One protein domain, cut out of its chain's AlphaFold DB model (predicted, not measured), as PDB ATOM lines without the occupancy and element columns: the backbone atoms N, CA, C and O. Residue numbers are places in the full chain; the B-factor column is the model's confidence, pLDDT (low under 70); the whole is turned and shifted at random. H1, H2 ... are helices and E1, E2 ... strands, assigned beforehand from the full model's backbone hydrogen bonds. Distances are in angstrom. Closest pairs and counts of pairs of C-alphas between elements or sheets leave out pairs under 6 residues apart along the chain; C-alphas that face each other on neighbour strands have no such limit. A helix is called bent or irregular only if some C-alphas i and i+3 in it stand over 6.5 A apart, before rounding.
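Overview. This is residues 2 to 84 of the 741 residues of the protein "(California timema) hypothetical protein" of Timema californicum (UniProt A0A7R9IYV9). A thin two-stranded hairpin, E1 and E2, extends as an arm from one end of two long helices, H1 and H3, which cross as an X near their middles. Short H2 sits where the arm meets the helices, and short H4 follows H3 at the far end. The printed part has 83 residues, with H1, H2, E1, E2, H3 and H4 in that order, an antiparallel sheet E1 - E2, and the class mostly helix. It is only just loose, close to extended, with a radius of gyration of the C-alphas of 17.5 A and spans of 54 by 23 by 21 A.

Along the chain. E1 is residues 33 to 36, 9.6 A, and E2 is residues 48 to 51, 10.1 A. H2 is residues 28 to 31, 5.2 A. H1 is residues 6 to 26, 30.7 A, from C-alpha 6 at (166.405, 183.670, 182.467); it is only just irregular, with C-alphas 7 and 10 6.7 A apart. H3 is residues 53 to 70, 25.5 A. H4 is residues 74 to 77, 5.0 A, ending at C-alpha 77 at (160.254, 172.500, 188.717).

Arrangement. E1 and E2 form a hairpin, antiparallel at 151 degrees, with N 34 and O 50 within hydrogen-bond range at 2.8 A. H2 touches H3 through residues 55 to 59 of H3 alone, the closest C-alphas being Cys 31 and Leu 56, 4.8 A. H1 and H2 only just touch, only at the corner, with 3 pairs of C-alphas within 8 A, closest Cys 24 and Cys 31, 5.7 A. H1 touches H3 with residues 12 to 20 of H1 alone, closest C-alphas Val 16 and Lys 63, 5.9 A, at a steep tilt of 53 degrees, opposite ways. H3 and H4 are close but not clearly touching, closest C-alphas Arg 70 and Gln 76, 6.9 A. Every O i to N i+4 pair is within hydrogen-bond range in H3, and 15 of 17 in H1; H2 and H4 are too short for such a pair.

Size, cuts and confidence. The C-alphas of Pro 43 and Asp 74 are the two farthest apart, 56.3 A. The printed part has no cut, and the link from E1 to E2, 11 residues, is long. Confidence is under 70 at residues 2 to 4, 6, 36 to 48, 74 and 82 to 84.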
ATOM      1  N   GLY A   2     155.461 179.964 176.007       47.91
ATOM      2  CA  GLY A   2     156.264 180.777 176.926       47.91
ATOM      3  C   GLY A   2     157.752 180.652 176.599       47.91
ATOM      4  O   GLY A   2     158.176 179.618 176.083       47.91
ATOM      5  N   HIS A   3     158.530 181.693 176.888       61.66
ATOM      6  CA  HIS A   3     159.987 181.576 176.961       61.66
ATOM      7  C   HIS A   3     160.376 180.976 178.321       61.66
ATOM      8  O   HIS A   3     159.638 181.132 179.294       61.66
ATOM      9  N   CYS A   4     161.523 180.299 178.392       69.81
ATOM     10  CA  CYS A   4     162.112 179.914 179.674       69.81
ATOM     11  C   CYS A   4     162.537 181.195 180.432       69.81
ATOM     12  O   CYS A   4     163.140 182.061 179.794       69.81
ATOM     13  N   PRO A   5     162.219 181.354 181.733       73.56
ATOM     14  CA  PRO A   5     162.734 182.461 182.543       73.56
ATOM     15  C   PRO A   5     164.266 182.434 182.607       73.56
ATOM     16  O   PRO A   5     164.835 181.356 182.784       73.56
ATOM     17  N   SER A   6     164.932 183.592 182.512       69.56
ATOM     18  CA  SER A   6     166.405 183.670 182.467       69.56
ATOM     19  C   SER A   6     167.075 182.979 183.659       69.56
ATOM     20  O   SER A   6     167.981 182.166 183.478       69.56
ATOM     21  N   SER A   7     166.512 183.170 184.855       72.31
ATOM     22  CA  SER A   7     166.952 182.554 186.113       72.31
ATOM     23  C   SER A   7     166.915 181.019 186.136       72.31
ATOM     24  O   SER A   7     167.572 180.411 186.978       72.31
ATOM     25  N   LEU A   8     166.197 180.367 185.212       79.94
ATOM     26  CA  LEU A   8     166.196 178.908 185.060       79.94
ATOM     27  C   LEU A   8     167.131 178.411 183.945       79.94
ATOM     28  O   LEU A   8     167.409 177.213 183.895       79.94
ATOM     29  N   ILE A   9     167.659 179.293 183.086       81.56
ATOM     30  CA  ILE A   9     168.557 178.904 181.988       81.56
ATOM     31  C   ILE A   9     169.835 178.274 182.552       81.56
ATOM     32  O   ILE A   9     170.138 177.131 182.211       81.56
ATOM     33  N   THR A  10     170.550 178.955 183.454       83.44
ATOM     34  CA  THR A  10     171.813 178.430 184.003       83.44
ATOM     35  C   THR A  10     171.643 177.093 184.745       83.44
ATOM     36  O   THR A  10     172.372 176.158 184.402       83.44
ATOM     37  N   PRO A  11     170.689 176.921 185.690       84.38
ATOM     38  CA  PRO A  11     170.464 175.628 186.343       84.38
ATOM     39  C   PRO A  11     170.149 174.495 185.356       84.38
ATOM     40  O   PRO A  11     170.722 173.409 185.458       84.38
ATOM     41  N   LEU A  12     169.293 174.740 184.355       88.56
ATOM     42  CA  LEU A  12     168.958 173.735 183.339       88.56
ATOM     43  C   LEU A  12     170.166 173.398 182.450       88.56
ATOM     44  O   LEU A  12     170.423 172.221 182.187       88.56
ATOM     45  N   THR A  13     170.954 174.396 182.039       89.31
ATOM     46  CA  THR A  13     172.203 174.190 181.293       89.31
ATOM     47  C   THR A  13     173.219 173.388 182.106       89.31
ATOM     48  O   THR A  13     173.820 172.462 181.560       89.31
ATOM     49  N   LYS A  14     173.371 173.656 183.410       89.00
ATOM     50  CA  LYS A  14     174.248 172.885 184.305       89.00
ATOM     51  C   LYS A  14     173.835 171.412 184.371       89.00
ATOM     52  O   LYS A  14     174.675 170.540 184.151       89.00
ATOM     53  N   ILE A  15     172.541 171.130 184.560       91.00
ATOM     54  CA  ILE A  15     171.993 169.760 184.573       91.00
ATOM     55  C   ILE A  15     172.254 169.046 183.235       91.00
ATOM     56  O   ILE A  15     172.710 167.901 183.225       91.00
ATOM     57  N   VAL A  16     172.034 169.718 182.096       92.62
ATOM     58  CA  VAL A  16     172.353 169.165 180.766       92.62
ATOM     59  C   VAL A  16     173.848 168.864 180.633       92.62
ATOM     60  O   VAL A  16     174.204 167.778 180.175       92.62
ATOM     61  N   LEU A  17     174.729 169.784 181.037       91.00
ATOM     62  CA  LEU A  17     176.181 169.597 180.966       91.00
ATOM     63  C   LEU A  17     176.646 168.423 181.833       91.00
ATOM     64  O   LEU A  17     177.439 167.606 181.364       91.00
ATOM     65  N   ASP A  18     176.142 168.294 183.060       92.31
ATOM     66  CA  ASP A  18     176.492 167.196 183.965       92.31
ATOM     67  C   ASP A  18     175.966 165.842 183.451       92.31
ATOM     68  O   ASP A  18     176.686 164.837 183.489       92.31
ATOM     69  N   GLU A  19     174.753 165.794 182.884       94.62
ATOM     70  CA  GLU A  19     174.214 164.585 182.250       94.62
ATOM     71  C   GLU A  19     174.954 164.202 180.961       94.62
ATOM     72  O   GLU A  19     175.196 163.013 180.737       94.62
ATOM     73  N   VAL A  20     175.367 165.169 180.134       93.25
ATOM     74  CA  VAL A  20     176.193 164.922 178.939       93.25
ATOM     75  C   VAL A  20     177.586 164.440 179.341       93.25
ATOM     76  O   VAL A  20     178.028 163.407 178.836       93.25
ATOM     77  N   LYS A  21     178.258 165.106 180.293       91.94
ATOM     78  CA  LYS A  21     179.550 164.666 180.856       91.94
ATOM     79  C   LYS A  21     179.442 163.241 181.416       91.94
ATOM     80  O   LYS A  21     180.309 162.406 181.160       91.94
ATOM     81  N   THR A  22     178.349 162.925 182.112       94.31
ATOM     82  CA  THR A  22     178.074 161.583 182.653       94.31
ATOM     83  C   THR A  22     177.808 160.547 181.554       94.31
ATOM     84  O   THR A  22     178.320 159.431 181.636       94.31
ATOM     85  N   ALA A  23     177.055 160.895 180.506       92.94
ATOM     86  CA  ALA A  23     176.812 160.021 179.359       92.94
ATOM     87  C   ALA A  23     178.103 159.729 178.576       92.94
ATOM     88  O   ALA A  23     178.360 158.573 178.240       92.94
ATOM     89  N   CYS A  24     178.949 160.743 178.369       91.88
ATOM     90  CA  CYS A  24     180.253 160.603 177.719       91.88
ATOM     91  C   CYS A  24     181.201 159.712 178.532       91.88
ATOM     92  O   CYS A  24     181.823 158.819 177.965       91.88
ATOM     93  N   LYS A  25     181.249 159.874 179.863       91.75
ATOM     94  CA  LYS A  25     182.034 158.999 180.753       91.75
ATOM     95  C   LYS A  25     181.524 157.550 180.768       91.75
ATOM     96  O   LYS A  25     182.330 156.628 180.749       91.75
ATOM     97  N   LYS A  26     180.202 157.329 180.790       93.44
ATOM     98  CA  LYS A  26     179.603 155.978 180.876       93.44
ATOM     99  C   LYS A  26     179.558 155.227 179.541       93.44
ATOM    100  O   LYS A  26     179.660 154.005 179.537       93.44
ATOM    101  N   GLN A  27     179.323 155.916 178.423       92.19
ATOM    102  CA  GLN A  27     179.136 155.309 177.096       92.19
ATOM    103  C   GLN A  27     179.857 156.135 176.006       92.19
ATOM    104  O   GLN A  27     179.207 156.639 175.080       92.19
ATOM    105  N   PRO A  28     181.201 156.263 176.078       91.38
ATOM    106  CA  PRO A  28     181.986 157.169 175.232       91.38
ATOM    107  C   PRO A  28     181.755 156.947 173.729       91.38
ATOM    108  O   PRO A  28     181.457 157.894 173.002       91.38
ATOM    109  N   ALA A  29     181.773 155.692 173.266       89.88
ATOM    110  CA  ALA A  29     181.574 155.356 171.852       89.88
ATOM    111  C   ALA A  29     180.202 155.797 171.290       89.88
ATOM    112  O   ALA A  29     180.107 156.162 170.116       89.88
ATOM    113  N   LYS A  30     179.139 155.831 172.114       89.94
ATOM    114  CA  LYS A  30     177.818 156.347 171.692       89.94
ATOM    115  C   LYS A  30     177.801 157.866 171.552       89.94
ATOM    116  O   LYS A  30     177.075 158.389 170.715       89.94
ATOM    117  N   CYS A  31     178.623 158.555 172.339       89.31
ATOM    118  CA  CYS A  31     178.832 159.998 172.240       89.31
ATOM    119  C   CYS A  31     179.792 160.366 171.094       89.31
ATOM    120  O   CYS A  31     180.031 161.540 170.845       89.31
ATOM    121  N   GLY A  32     180.316 159.369 170.372       89.44
ATOM    122  CA  GLY A  32     181.227 159.552 169.247       89.44
ATOM    123  C   GLY A  32     182.702 159.580 169.620       89.44
ATOM    124  O   GLY A  32     183.508 159.864 168.744       89.44
ATOM    125  N   PHE A  33     183.065 159.286 170.870       90.44
ATOM    126  CA  PHE A  33     184.463 159.214 171.290       90.44
ATOM    127  C   PHE A  33     185.217 158.114 170.538       90.44
ATOM    128  O   PHE A  33     184.781 156.958 170.508       90.44
ATOM    129  N   GLN A  34     186.372 158.468 169.988       85.69
ATOM    130  CA  GLN A  34     187.327 157.571 169.354       85.69
ATOM    131  C   GLN A  34     188.736 157.957 169.814       85.69
ATOM    132  O   GLN A  34     189.084 159.137 169.849       85.69
ATOM    133  N   LYS A  35     189.560 156.962 170.155       80.88
ATOM    134  CA  LYS A  35     191.009 157.157 170.238       80.88
ATOM    135  C   LYS A  35     191.582 156.949 168.842       80.88
ATOM    136  O   LYS A  35     191.437 155.859 168.294       80.88
ATOM    137  N   LEU A  36     192.214 157.974 168.291       69.44
ATOM    138  CA  LEU A  36     193.023 157.867 167.087       69.44
ATOM    139  C   LEU A  36     194.416 157.386 167.501       69.44
ATOM    140  O   LEU A  36     195.173 158.111 168.142       69.44
ATOM    141  N   SER A  37     194.727 156.137 167.173       55.75
ATOM    142  CA  SER A  37     196.097 155.628 167.113       55.75
ATOM    143  C   SER A  37     196.654 155.888 165.713       55.75
ATOM    144  O   SER A  37     195.948 155.628 164.739       55.75
ATOM    145  N   ASN A  38     197.910 156.328 165.627       52.59
ATOM    146  CA  ASN A  38     198.652 156.568 164.383       52.59
ATOM    147  C   ASN A  38     198.106 157.748 163.551       52.59
ATOM    148  O   ASN A  38     197.626 157.577 162.433       52.59
ATOM    149  N   CYS A  39     198.217 158.969 164.081       50.22
ATOM    150  CA  CYS A  39     198.171 160.172 163.247       50.22
ATOM    151  C   CYS A  39     199.547 160.379 162.593       50.22
ATOM    152  O   CYS A  39     200.520 160.609 163.305       50.22
ATOM    153  N   GLU A  40     199.627 160.358 161.258       50.44
ATOM    154  CA  GLU A  40     200.885 160.464 160.480       50.44
ATOM    155  C   GLU A  40     201.671 161.778 160.691       50.44
ATOM    156  O   GLU A  40     202.804 161.901 160.239       50.44
ATOM    157  N   TYR A  41     201.084 162.750 161.396       50.03
ATOM    158  CA  TYR A  41     201.651 164.070 161.691       50.03
ATOM    159  C   TYR A  41     202.173 164.233 163.133       50.03
ATOM    160  O   TYR A  41     202.562 165.335 163.510       50.03
ATOM    161  N   SER A  42     202.182 163.178 163.960       44.62
ATOM    162  CA  SER A  42     202.728 163.248 165.325       44.62
ATOM    163  C   SER A  42     204.111 162.579 165.409       44.62
ATOM    164  O   SER A  42     204.207 161.390 165.106       44.62
ATOM    165  N   PRO A  43     205.179 163.291 165.831       49.47
ATOM    166  CA  PRO A  43     206.518 162.705 166.001       49.47
ATOM    167  C   PRO A  43     206.612 161.620 167.088       49.47
ATOM    168  O   PRO A  43     207.591 160.879 167.140       49.47
ATOM    169  N   GLU A  44     205.600 161.521 167.951       54.00
ATOM    170  CA  GLU A  44     205.491 160.541 169.029       54.00
ATOM    171  C   GLU A  44     204.122 159.844 168.954       54.00
ATOM    172  O   GLU A  44     203.156 160.403 168.438       54.00
ATOM    173  N   ASN A  45     203.998 158.619 169.477       51.41
ATOM    174  CA  ASN A  45     202.765 157.814 169.392       51.41
ATOM    175  C   ASN A  45     201.662 158.275 170.375       51.41
ATOM    176  O   ASN A  45     201.145 157.499 171.183       51.41
ATOM    177  N   ILE A  46     201.290 159.553 170.312       56.75
ATOM    178  CA  ILE A  46     200.266 160.178 171.150       56.75
ATOM    179  C   ILE A  46     198.876 159.786 170.630       56.75
ATOM    180  O   ILE A  46     198.467 160.178 169.538       56.75
ATOM    181  N   SER A  47     198.109 159.025 171.420       55.84
ATOM    182  CA  SER A  47     196.741 158.651 171.040       55.84
ATOM    183  C   SER A  47     195.784 159.841 171.193       55.84
ATOM    184  O   SER A  47     195.337 160.130 172.309       55.84
ATOM    185  N   ILE A  48     195.445 160.522 170.097       64.25
ATOM    186  CA  ILE A  48     194.570 161.701 170.139       64.25
ATOM    187  C   ILE A  48     193.123 161.256 170.397       64.25
ATOM    188  O   ILE A  48     192.574 160.389 169.714       64.25
ATOM    189  N   ALA A  49     192.497 161.836 171.418       70.00
ATOM    190  CA  ALA A  49     191.151 161.494 171.858       70.00
ATOM    191  C   ALA A  49     190.124 162.474 171.261       70.00
ATOM    192  O   ALA A  49     190.051 163.625 171.683       70.00
ATOM    193  N   VAL A  50     189.326 162.023 170.289       81.50
ATOM    194  CA  VAL A  50     188.436 162.885 169.487       81.50
ATOM    195  C   VAL A  50     186.979 162.435 169.611       81.50
ATOM    196  O   VAL A  50     186.687 161.242 169.640       81.50
ATOM    197  N   TYR A  51     186.040 163.382 169.652       86.38
ATOM    198  CA  TYR A  51     184.603 163.107 169.549       86.38
ATOM    199  C   TYR A  51     184.099 163.392 168.131       86.38
ATOM    200  O   TYR A  51     184.260 164.500 167.629       86.38
ATOM    201  N   GLN A  52     183.420 162.427 167.502       88.88
ATOM    202  CA  GLN A  52     182.707 162.638 166.236       88.88
ATOM    203  C   GLN A  52     181.583 163.683 166.425       88.88
ATOM    204  O   GLN A  52     180.594 163.367 167.102       88.88
ATOM    205  N   PRO A  53     181.661 164.891 165.818       87.00
ATOM    206  CA  PRO A  53     180.806 166.021 166.199       87.00
ATOM    207  C   PRO A  53     179.305 165.743 166.083       87.00
ATOM    208  O   PRO A  53     178.541 166.076 166.985       87.00
ATOM    209  N   LEU A  54     178.878 165.049 165.020       89.25
ATOM    210  CA  LEU A  54     177.472 164.693 164.797       89.25
ATOM    211  C   LEU A  54     176.893 163.816 165.922       89.25
ATOM    212  O   LEU A  54     175.756 164.030 166.336       89.25
ATOM    213  N   LYS A  55     177.662 162.853 166.448       91.81
ATOM    214  CA  LYS A  55     177.211 161.979 167.546       91.81
ATOM    215  C   LYS A  55     177.175 162.721 168.877       91.81
ATOM    216  O   LYS A  55     176.218 162.552 169.631       91.81
ATOM    217  N   LEU A  56     178.171 163.568 169.145       92.19
ATOM    218  CA  LEU A  56     178.194 164.392 170.352       92.19
ATOM    219  C   LEU A  56     177.015 165.375 170.354       92.19
ATOM    220  O   LEU A  56     176.257 165.409 171.320       92.19
ATOM    221  N   MET A  57     176.774 166.069 169.237       92.06
ATOM    222  CA  MET A  57     175.607 166.938 169.042       92.06
ATOM    223  C   MET A  57     174.290 166.173 169.245       92.06
ATOM    224  O   MET A  57     173.433 166.623 169.997       92.06
ATOM    225  N   GLN A  58     174.139 164.978 168.661       93.06
ATOM    226  CA  GLN A  58     172.954 164.134 168.874       93.06
ATOM    227  C   GLN A  58     172.761 163.712 170.341       93.06
ATOM    228  O   GLN A  58     171.623 163.508 170.764       93.06
ATOM    229  N   VAL A  59     173.831 163.556 171.129       93.50
ATOM    230  CA  VAL A  59     173.733 163.315 172.580       93.50
ATOM    231  C   VAL A  59     173.346 164.586 173.333       93.50
ATOM    232  O   VAL A  59     172.424 164.522 174.144       93.50
ATOM    233  N   VAL A  60     173.963 165.730 173.024       93.06
ATOM    234  CA  VAL A  60     173.637 167.032 173.629       93.06
ATOM    235  C   VAL A  60     172.180 167.409 173.362       93.06
ATOM    236  O   VAL A  60     171.429 167.600 174.312       93.06
ATOM    237  N   THR A  61     171.727 167.433 172.105       93.31
ATOM    238  CA  THR A  61     170.340 167.785 171.750       93.31
ATOM    239  C   THR A  61     169.326 166.831 172.385       93.31
ATOM    240  O   THR A  61     168.272 167.269 172.842       93.31
ATOM    241  N   ARG A  62     169.643 165.530 172.481       94.50
ATOM    242  CA  ARG A  62     168.784 164.578 173.197       94.50
ATOM    243  C   ARG A  62     168.717 164.902 174.691       94.50
ATOM    244  O   ARG A  62     167.624 164.891 175.239       94.50
ATOM    245  N   LYS A  63     169.842 165.240 175.333       94.50
ATOM    246  CA  LYS A  63     169.874 165.610 176.755       94.50
ATOM    247  C   LYS A  63     169.211 166.948 177.061       94.50
ATOM    248  O   LYS A  63     168.490 167.014 178.048       94.50
ATOM    249  N   VAL A  64     169.337 167.950 176.190       92.50
ATOM    250  CA  VAL A  64     168.519 169.174 176.254       92.50
ATOM    251  C   VAL A  64     167.033 168.809 176.249       92.50
ATOM    252  O   VAL A  64     166.311 169.204 177.155       92.50
ATOM    253  N   ASN A  65     166.580 167.989 175.297       92.19
ATOM    254  CA  ASN A  65     165.173 167.591 175.221       92.19
ATOM    255  C   ASN A  65     164.718 166.758 176.437       92.19
ATOM    256  O   ASN A  65     163.651 167.024 176.979       92.19
ATOM    257  N   GLU A  66     165.511 165.782 176.895       93.44
ATOM    258  CA  GLU A  66     165.202 164.962 178.080       93.44
ATOM    259  C   GLU A  66     165.095 165.798 179.368       93.44
ATOM    260  O   GLU A  66     164.212 165.542 180.186       93.44
ATOM    261  N   VAL A  67     165.965 166.798 179.551       91.38
ATOM    262  CA  VAL A  67     165.936 167.702 180.713       91.38
ATOM    263  C   VAL A  67     164.782 168.696 180.594       91.38
ATOM    264  O   VAL A  67     163.977 168.793 181.516       91.38
ATOM    265  N   CYS A  68     164.620 169.374 179.455       87.62
ATOM    266  CA  CYS A  68     163.521 170.321 179.256       87.62
ATOM    267  C   CYS A  68     162.146 169.657 179.425       87.62
ATOM    268  O   CYS A  68     161.290 170.224 180.090       87.62
ATOM    269  N   LEU A  69     161.937 168.444 178.893       88.25
ATOM    270  CA  LEU A  69     160.680 167.703 179.072       88.25
ATOM    271  C   LEU A  69     160.442 167.277 180.531       88.25
ATOM    272  O   LEU A  69     159.297 167.278 180.974       88.25
ATOM    273  N   ARG A  70     161.499 166.946 181.289       88.94
ATOM    274  CA  ARG A  70     161.408 166.627 182.728       88.94
ATOM    275  C   ARG A  70     160.925 167.826 183.545       88.94
ATOM    276  O   ARG A  70     160.105 167.654 184.437       88.94
ATOM    277  N   TYR A  71     161.393 169.026 183.209       85.75
ATOM    278  CA  TYR A  71     161.015 170.282 183.866       85.75
ATOM    279  C   TYR A  71     159.807 170.991 183.216       85.75
ATOM    280  O   TYR A  71     159.579 172.170 183.466       85.75
ATOM    281  N   LEU A  72     158.996 170.268 182.426       81.94
ATOM    282  CA  LEU A  72     157.601 170.644 182.134       81.94
ATOM    283  C   LEU A  72     156.600 170.060 183.152       81.94
ATOM    284  O   LEU A  72     155.416 170.380 183.082       81.94
ATOM    285  N   ASP A  73     157.047 169.196 184.067       75.62
ATOM    286  CA  ASP A  73     156.265 168.737 185.217       75.62
ATOM    287  C   ASP A  73     156.477 169.705 186.393       75.62
ATOM    288  O   ASP A  73     157.590 169.808 186.921       75.62
ATOM    289  N   ASP A  74     155.410 170.391 186.818       66.81
ATOM    290  CA  ASP A  74     155.405 171.329 187.951       66.81
ATOM    291  C   ASP A  74     156.027 170.717 189.223       66.81
ATOM    292  O   ASP A  74     156.693 171.410 189.997       66.81
ATOM    293  N   GLY A  75     155.865 169.402 189.425       71.06
ATOM    294  CA  GLY A  75     156.476 168.685 190.542       71.06
ATOM    295  C   GLY A  75     158.007 168.702 190.499       71.06
ATOM    296  O   GLY A  75     158.646 168.868 191.536       71.06
ATOM    297  N   GLN A  76     158.610 168.592 189.311       75.38
ATOM    298  CA  GLN A  76     160.066 168.651 189.142       75.38
ATOM    299  C   GLN A  76     160.599 170.085 189.178       75.38
ATOM    300  O   GLN A  76     161.677 170.299 189.728       75.38
ATOM    301  N   VAL A  77     159.854 171.076 188.671       77.56
ATOM    302  CA  VAL A  77     160.254 172.500 188.717       77.56
ATOM    303  C   VAL A  77     160.550 172.957 190.151       77.56
ATOM    304  O   VAL A  77     161.503 173.700 190.363       77.56
ATOM    305  N   SER A  78     159.830 172.426 191.147       73.62
ATOM    306  CA  SER A  78     160.076 172.691 192.577       73.62
ATOM    307  C   SER A  78     161.455 172.251 193.116       73.62
ATOM    308  O   SER A  78     161.794 172.589 194.248       73.62
ATOM    309  N   THR A  79     162.245 171.504 192.332       80.06
ATOM    310  CA  THR A  79     163.609 171.055 192.690       80.06
ATOM    311  C   THR A  79     164.719 171.947 192.132       80.06
ATOM    312  O   THR A  79     165.883 171.762 192.489       80.06
ATOM    313  N   LEU A  80     164.383 172.901 191.259       79.75
ATOM    314  CA  LEU A  80     165.312 173.929 190.790       79.75
ATOM    315  C   LEU A  80     165.474 175.012 191.874       79.75
ATOM    316  O   LEU A  80     164.569 175.184 192.698       79.75
ATOM    317  N   PRO A  81     166.595 175.759 191.897       71.25
ATOM    318  CA  PRO A  81     166.716 176.915 192.779       71.25
ATOM    319  C   PRO A  81     165.579 177.919 192.515       71.25
ATOM    320  O   PRO A  81     165.111 178.035 191.375       71.25
ATOM    321  N   PRO A  82     165.117 178.651 193.547       65.06
ATOM    322  CA  PRO A  82     164.133 179.706 193.352       65.06
ATOM    323  C   PRO A  82     164.695 180.770 192.394       65.06
ATOM    324  O   PRO A  82     165.902 181.021 192.413       65.06
ATOM    325  N   PRO A  83     163.852 181.416 191.572       62.16
ATOM    326  CA  PRO A  83     164.321 182.463 190.675       62.16
ATOM    327  C   PRO A  83     164.938 183.609 191.485       62.16
ATOM    328  O   PRO A  83     164.280 184.176 192.360       62.16
ATOM    329  N   GLU A  84     166.189 183.963 191.176       58.47
ATOM    330  CA  GLU A  84     166.787 185.212 191.657       58.47
ATOM    331  C   GLU A  84     165.940 186.428 191.234       58.47
ATOM    332  O   GLU A  84     165.147 186.363 190.288       58.47
TER     333      GLU A  84